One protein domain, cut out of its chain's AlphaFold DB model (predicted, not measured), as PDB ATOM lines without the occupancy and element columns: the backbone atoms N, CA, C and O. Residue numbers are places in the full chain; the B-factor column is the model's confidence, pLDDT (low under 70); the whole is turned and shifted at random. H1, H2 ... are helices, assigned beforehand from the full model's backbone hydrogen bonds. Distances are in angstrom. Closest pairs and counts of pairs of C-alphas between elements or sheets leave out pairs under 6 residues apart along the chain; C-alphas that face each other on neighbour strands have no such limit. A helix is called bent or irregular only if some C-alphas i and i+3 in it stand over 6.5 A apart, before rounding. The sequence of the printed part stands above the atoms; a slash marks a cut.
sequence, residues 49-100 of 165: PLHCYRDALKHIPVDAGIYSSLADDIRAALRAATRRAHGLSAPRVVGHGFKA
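AT A GLANCE: This is residues 49 to 100 of the 165 residues of an uncharacterized protein of Thermoleophilia bacterium (UniProt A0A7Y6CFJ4). Two helices, the long H3 and the shorter H1, are side by side and run opposite ways, with the short helix H2 set crosswise at the end where H3 begins. After H3 a tail without a named element, residues 86 to 100, turns and runs back along the side of H3 away from H1, making a flat slab of helix, helix and tail. The printed part has 52 residues with three named helices in the order H1, H2, H3 and no named strand, and its class is all helix. It is only just compact, close to loose, with a radius of gyration of the C-alphas of 11.8 A, and its C-alphas span 35 by 27 by 11 A.

HOW THE PARTS SIT: Begin with the longest helix, H3, residues 70 to 85. H1, residues 50 to 58, touches it: look at Tyr 53 and Leu 78, whose C-alphas are the closest of the two helices at 5.9 A. Their lines stand at a shallow tilt of 18 degrees, and they run opposite ways. Now go to H2, residues 62 to 67, which only just touches H3, with 3 pairs of C-alphas within 8 A, and only at the corner by their link. The closest C-alphas there are those of Gly 65 and Ala 71, 5.9 A apart, and H3 touches H2 with residues 70 to 71 alone. The lines of H2 and H3 are about perpendicular, at 82 degrees. H1 and H2 are apart, though they follow each other in the chain. In the backbones of H1, H2 and H3, every O i to N i+4 pair is within hydrogen-bond range.

IN THESE COORDINATES: Find C-alpha 70 at (43.858, -13.065, 27.692); from there H3 runs 22.2 A, first to last C-alpha, to C-alpha 85 at (25.592, -0.484, 27.057). H1 begins at C-alpha 50, at (34.122, -0.039, 29.450), and is 13.0 A long from Leu 50 to Lys 58. H2 goes from Val 62 to Tyr 67 and measures 8.4 A between those C-alphas. None of the three helices is bent.

THE WHOLE: The two C-alphas farthest apart are those of Asp 63 and Gly 87, at 35.0 A, and from the first printed C-alpha, Pro 49, to the last, Ala 100, it is 29.2 A. The printed part has no cut. The links from H1 to H2, 3 residues, and from H2 to H3, 2 residues, are both tight. Residues 86 to 100 have no named element, and their C-alphas lie 7 to 21 A from the mean of the C-alphas. The mean pLDDT of the printed part is 88.3; look at the B-factor column of residues 99 to 100 to find the two values under 70.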
ATOM      1  N   PRO A  49      32.921  -1.761  33.876       91.88
ATOM      2  CA  PRO A  49      32.867  -0.546  33.065       91.88
ATOM      3  C   PRO A  49      33.779  -0.631  31.834       91.88
ATOM      4  O   PRO A  49      34.891  -1.156  31.909       91.88
ATOM      5  N   LEU A  50      33.366  -0.018  30.715       92.62
ATOM      6  CA  LEU A  50      34.122  -0.039  29.450       92.62
ATOM      7  C   LEU A  50      35.567   0.462  29.598       92.62
ATOM      8  O   LEU A  50      36.483  -0.077  28.975       92.62
ATOM      9  N   HIS A  51      35.780   1.471  30.447       91.12
ATOM     10  CA  HIS A  51      37.111   2.006  30.727       91.12
ATOM     11  C   HIS A  51      38.059   0.945  31.307       91.12
ATOM     12  O   HIS A  51      39.230   0.919  30.949       91.12
ATOM     13  N   CYS A  52      37.558   0.026  32.136       92.38
ATOM     14  CA  CYS A  52      38.380  -0.994  32.784       92.38
ATOM     15  C   CYS A  52      38.935  -2.013  31.793       92.38
ATOM     16  O   CYS A  52      40.100  -2.382  31.895       92.38
ATOM     17  N   TYR A  53      38.154  -2.403  30.782       93.06
ATOM     18  CA  TYR A  53      38.672  -3.249  29.705       93.06
ATOM     19  C   TYR A  53      39.698  -2.507  28.850       93.06
ATOM     20  O   TYR A  53      40.726  -3.074  28.497       93.06
ATOM     21  N   ARG A  54      39.455  -1.229  28.527       93.62
ATOM     22  CA  ARG A  54      40.406  -0.423  27.742       93.62
ATOM     23  C   ARG A  54      41.728  -0.234  28.479       93.62
ATOM     24  O   ARG A  54      42.780  -0.313  27.857       93.62
ATOM     25  N   ASP A  55      41.667   0.007  29.781       92.56
ATOM     26  CA  ASP A  55      42.843   0.119  30.634       92.56
ATOM     27  C   ASP A  55      43.575  -1.226  30.777       92.56
ATOM     28  O   ASP A  55      44.803  -1.270  30.679       92.56
ATOM     29  N   ALA A  56      42.824  -2.329  30.892       91.75
ATOM     30  CA  ALA A  56      43.365  -3.683  30.880       91.75
ATOM     31  C   ALA A  56      44.125  -3.997  29.592       91.75
ATOM     32  O   ALA A  56      45.250  -4.473  29.670       91.75
ATOM     33  N   LEU A  57      43.573  -3.647  28.426       91.50
ATOM     34  CA  LEU A  57      44.237  -3.848  27.134       91.50
ATOM     35  C   LEU A  57      45.555  -3.070  26.996       91.50
ATOM     36  O   LEU A  57      46.452  -3.521  26.291       91.50
ATOM     37  N   LYS A  58      45.684  -1.912  27.655       90.94
ATOM     38  CA  LYS A  58      46.906  -1.091  27.617       90.94
ATOM     39  C   LYS A  58      48.022  -1.616  28.516       90.94
ATOM     40  O   LYS A  58      49.184  -1.336  28.257       90.94
ATOM     41  N   HIS A  59      47.668  -2.339  29.570       91.56
ATOM     42  CA  HIS A  59      48.601  -2.789  30.601       91.56
ATOM     43  C   HIS A  59      48.529  -4.307  30.782       91.56
ATOM     44  O   HIS A  59      48.588  -4.816  31.904       91.56
ATOM     45  N   ILE A  60      48.342  -5.027  29.675       87.50
ATOM     46  CA  ILE A  60      48.437  -6.483  29.666       87.50
ATOM     47  C   ILE A  60      49.880  -6.857  30.038       87.50
ATOM     48  O   ILE A  60      50.808  -6.319  29.430       87.50
ATOM     49  N   PRO A  61      50.095  -7.762  31.009       84.75
ATOM     50  CA  PRO A  61      51.429  -8.271  31.293       84.75
ATOM     51  C   PRO A  61      51.961  -9.034  30.076       84.75
ATOM     52  O   PRO A  61      51.235  -9.823  29.468       84.75
ATOM     53  N   VAL A  62      53.226  -8.790  29.724       84.25
ATOM     54  CA  VAL A  62      53.858  -9.313  28.501       84.25
ATOM     55  C   VAL A  62      53.687 -10.827  28.353       84.25
ATOM     56  O   VAL A  62      53.327 -11.298  27.276       84.25
ATOM     57  N   ASP A  63      53.827 -11.573  29.449       80.94
ATOM     58  CA  ASP A  63      53.719 -13.030  29.450       80.94
ATOM     59  C   ASP A  63      52.319 -13.500  29.047       80.94
ATOM     60  O   ASP A  63      52.168 -14.300  28.129       80.94
ATOM     61  N   ALA A  64      51.266 -12.956  29.660       81.00
ATOM     62  CA  ALA A  64      49.895 -13.350  29.335       81.00
ATOM     63  C   ALA A  64      49.434 -12.820  27.967       81.00
ATOM     64  O   ALA A  64      48.544 -13.404  27.352       81.00
ATOM     65  N   GLY A  65      50.027 -11.719  27.492       82.88
ATOM     66  CA  GLY A  65      49.754 -11.165  26.169       82.88
ATOM     67  C   GLY A  65      50.323 -12.003  25.022       82.88
ATOM     68  O   GLY A  65      49.704 -12.055  23.962       82.88
ATOM     69  N   ILE A  66      51.472 -12.656  25.229       80.75
ATOM     70  CA  ILE A  66      52.129 -13.490  24.209       80.75
ATOM     71  C   ILE A  66      51.746 -14.963  24.349       80.75
ATOM     72  O   ILE A  66      51.506 -15.634  23.347       80.75
ATOM     73  N   TYR A  67      51.660 -15.468  25.577       73.88
ATOM     74  CA  TYR A  67      51.466 -16.893  25.839       73.88
ATOM     75  C   TYR A  67      50.017 -17.275  26.139       73.88
ATOM     76  O   TYR A  67      49.751 -18.433  26.465       73.88
ATOM     77  N   SER A  68      49.060 -16.346  26.042       85.38
ATOM     78  CA  SER A  68      47.669 -16.676  26.329       85.38
ATOM     79  C   SER A  68      46.615 -15.925  25.524       85.38
ATOM     80  O   SER A  68      46.880 -14.929  24.854       85.38
ATOM     81  N   SER A  69      45.375 -16.413  25.616       87.88
ATOM     82  CA  SER A  69      44.194 -15.819  24.984       87.88
ATOM     83  C   SER A  69      43.656 -14.592  25.726       87.88
ATOM     84  O   SER A  69      42.698 -13.984  25.252       87.88
ATOM     85  N   LEU A  70      44.288 -14.175  26.833       90.06
ATOM     86  CA  LEU A  70      43.858 -13.065  27.692       90.06
ATOM     87  C   LEU A  70      43.466 -11.813  26.895       90.06
ATOM     88  O   LEU A  70      42.398 -11.240  27.106       90.06
ATOM     89  N   ALA A  71      44.320 -11.383  25.963       90.38
ATOM     90  CA  ALA A  71      44.061 -10.185  25.170       90.38
ATOM     91  C   ALA A  71      42.808 -10.329  24.290       90.38
ATOM     92  O   ALA A  71      42.053  -9.366  24.127       90.38
ATOM     93  N   ASP A  72      42.576 -11.515  23.723       91.50
ATOM     94  CA  ASP A  72      41.390 -11.787  22.913       91.50
ATOM     95  C   ASP A  72      40.121 -11.890  23.764       91.50
ATOM     96  O   ASP A  72      39.112 -11.258  23.441       91.50
ATOM     97  N   ASP A  73      40.201 -12.575  24.904       92.06
ATOM     98  CA  ASP A  73      39.090 -12.735  25.841       92.06
ATOM     99  C   ASP A  73      38.640 -11.374  26.408       92.06
ATOM    100  O   ASP A  73      37.443 -11.071  26.436       92.06
ATOM    101  N   ILE A  74      39.582 -10.484  26.755       92.69
ATOM    102  CA  ILE A  74      39.275  -9.104  27.173       92.69
ATOM    103  C   ILE A  74      38.628  -8.312  26.028       92.69
ATOM    104  O   ILE A  74      37.659  -7.581  26.255       92.69
ATOM    105  N   ARG A  75      39.110  -8.445  24.782       94.25
ATOM    106  CA  ARG A  75      38.480  -7.790  23.617       94.25
ATOM    107  C   ARG A  75      37.070  -8.318  23.366       94.25
ATOM    108  O   ARG A  75      36.174  -7.551  23.006       94.25
ATOM    109  N   ALA A  76      36.843  -9.619  23.532       93.88
ATOM    110  CA  ALA A  76      35.512 -10.211  23.472       93.88
ATOM    111  C   ALA A  76      34.604  -9.642  24.576       93.88
ATOM    112  O   ALA A  76      33.452  -9.301  24.293       93.88
ATOM    113  N   ALA A  77      35.137  -9.457  25.787       94.19
ATOM    114  CA  ALA A  77      34.385  -8.950  26.935       94.19
ATOM    115  C   ALA A  77      34.004  -7.488  26.737       94.19
ATOM    116  O   ALA A  77      32.852  -7.117  26.950       94.19
ATOM    117  N   LEU A  78      34.938  -6.687  26.220       94.50
ATOM    118  CA  LEU A  78      34.689  -5.305  25.835       94.50
ATOM    119  C   LEU A  78      33.561  -5.220  24.802       94.50
ATOM    120  O   LEU A  78      32.619  -4.462  24.998       94.50
ATOM    121  N   ARG A  79      33.599  -6.033  23.738       95.81
ATOM    122  CA  ARG A  79      32.525  -6.063  22.728       95.81
ATOM    123  C   ARG A  79      31.175  -6.443  23.340       95.81
ATOM    124  O   ARG A  79      30.160  -5.833  23.009       95.81
ATOM    125  N   ALA A  80      31.148  -7.433  24.232       94.31
ATOM    126  CA  ALA A  80      29.930  -7.850  24.920       94.31
ATOM    127  C   ALA A  80      29.393  -6.765  25.870       94.31
ATOM    128  O   ALA A  80      28.184  -6.528  25.894       94.31
ATOM    129  N   ALA A  81      30.266  -6.080  26.608       93.69
ATOM    130  CA  ALA A  81      29.908  -4.963  27.478       93.69
ATOM    131  C   ALA A  81      29.395  -3.757  26.675       93.69
ATOM    132  O   ALA A  81      28.370  -3.182  27.033       93.69
ATOM    133  N   THR A  82      30.029  -3.424  25.546       95.00
ATOM    134  CA  THR A  82      29.566  -2.354  24.650       95.00
ATOM    135  C   THR A  82      28.173  -2.662  24.112       95.00
ATOM    136  O   THR A  82      27.285  -1.825  24.219       95.00
ATOM    137  N   ARG A  83      27.925  -3.887  23.618       95.50
ATOM    138  CA  ARG A  83      26.581  -4.292  23.165       95.50
ATOM    139  C   ARG A  83      25.517  -4.088  24.246       95.50
ATOM    140  O   ARG A  83      24.456  -3.555  23.946       95.50
ATOM    141  N   ARG A  84      25.818  -4.438  25.500       92.00
ATOM    142  CA  ARG A  84      24.901  -4.197  26.625       92.00
ATOM    143  C   ARG A  84      24.670  -2.735  26.930       92.00
ATOM    144  O   ARG A  84      23.547  -2.370  27.249       92.00
ATOM    145  N   ALA A  85      25.718  -1.920  26.858       90.38
ATOM    146  CA  ALA A  85      25.592  -0.484  27.057       90.38
ATOM    147  C   ALA A  85      24.627   0.135  26.031       90.38
ATOM    148  O   ALA A  85      23.931   1.093  26.344       90.38
ATOM    149  N   HIS A  86      24.526  -0.464  24.840       94.00
ATOM    150  CA  HIS A  86      23.552  -0.105  23.808       94.00
ATOM    151  C   HIS A  86      22.190  -0.818  23.938       94.00
ATOM    152  O   HIS A  86      21.355  -0.694  23.048       94.00
ATOM    153  N   GLY A  87      21.947  -1.580  25.007       93.00
ATOM    154  CA  GLY A  87      20.688  -2.299  25.232       93.00
ATOM    155  C   GLY A  87      20.546  -3.624  24.473       93.00
ATOM    156  O   GLY A  87      19.484  -4.240  24.521       93.00
ATOM    157  N   LEU A  88      21.593  -4.102  23.792       94.75
ATOM    158  CA  LEU A  88      21.562  -5.382  23.083       94.75
ATOM    159  C   LEU A  88      21.868  -6.557  24.020       94.75
ATOM    160  O   LEU A  88      22.666  -6.461  24.958       94.75
ATOM    161  N   SER A  89      21.287  -7.716  23.700       91.75
ATOM    162  CA  SER A  89      21.596  -8.967  24.390       91.75
ATOM    163  C   SER A  89      23.030  -9.424  24.092       91.75
ATOM    164  O   SER A  89      23.504  -9.407  22.954       91.75
ATOM    165  N   ALA A  90      23.748  -9.832  25.136       91.12
ATOM    166  CA  ALA A  90      25.118 -10.325  25.059       91.12
ATOM    167  C   ALA A  90      25.367 -11.364  26.174       91.12
ATOM    168  O   ALA A  90      24.627 -11.376  27.163       91.12
ATOM    169  N   PRO A  91      26.409 -12.213  26.067       89.12
ATOM    170  CA  PRO A  91      26.817 -13.175  27.107       89.12
ATOM    171  C   PRO A  91      27.512 -12.492  28.295       89.12
ATOM    172  O   PRO A  91      28.242 -11.515  28.106       89.12
ATOM    173  N   ARG A  92      27.153 -12.841  29.547       89.44
ATOM    174  CA  ARG A  92      27.613 -12.120  30.776       89.44
ATOM    175  C   ARG A  92      29.049 -12.431  31.135       89.44
ATOM    176  O   ARG A  92      29.692 -11.619  31.781       89.44
ATOM    177  N   VAL A  93      29.519 -13.573  30.679       89.75
ATOM    178  CA  VAL A  93      30.881 -14.047  30.818       89.75
ATOM    179  C   VAL A  93      31.298 -14.501  29.430       89.75
ATOM    180  O   VAL A  93      30.506 -15.125  28.718       89.75
ATOM    181  N   VAL A  94      32.505 -14.140  29.026       89.50
ATOM    182  CA  VAL A  94      33.096 -14.554  27.755       89.50
ATOM    183  C   VAL A  94      34.469 -15.139  28.007       89.50
ATOM    184  O   VAL A  94      35.083 -14.862  29.027       89.50
ATOM    185  N   GLY A  95      34.960 -15.918  27.062       86.81
ATOM    186  CA  GLY A  95      36.316 -16.430  27.086       86.81
ATOM    187  C   GLY A  95      36.360 -17.928  26.877       86.81
ATOM    188  O   GLY A  95      35.360 -18.636  27.051       86.81
ATOM    189  N   HIS A  96      37.523 -18.390  26.449       82.81
ATOM    190  CA  HIS A  96      37.733 -19.776  26.041       82.81
ATOM    191  C   HIS A  96      37.857 -20.721  27.242       82.81
ATOM    192  O   HIS A  96      37.557 -21.911  27.123       82.81
ATOM    193  N   GLY A  97      38.180 -20.165  28.411       79.31
ATOM    194  CA  GLY A  97      38.331 -20.876  29.664       79.31
ATOM    195  C   GLY A  97      39.546 -21.802  29.697       79.31
ATOM    196  O   GLY A  97      39.947 -22.375  28.685       79.31
ATOM    197  N   PHE A  98      40.107 -22.020  30.882       71.44
ATOM    198  CA  PHE A  98      41.078 -23.093  31.081       71.44
ATOM    199  C   PHE A  98      40.285 -24.369  31.336       71.44
ATOM    200  O   PHE A  98      39.890 -24.664  32.464       71.44
ATOM    201  N   LYS A  99      39.961 -25.125  30.284       62.09
ATOM    202  CA  LYS A  99      39.427 -26.470  30.508       62.09
ATOM    203  C   LYS A  99      40.494 -27.273  31.243       62.09
ATOM    204  O   LYS A  99      41.518 -27.609  30.653       62.09
ATOM    205  N   ALA A 100      40.237 -27.589  32.511       52.94
ATOM    206  CA  ALA A 100      40.974 -28.626  33.208       52.94
ATOM    207  C   ALA A 100      40.955 -29.876  32.319       52.94
ATOM    208  O   ALA A 100      39.892 -30.309  31.860       52.94
TER     209      ALA A 100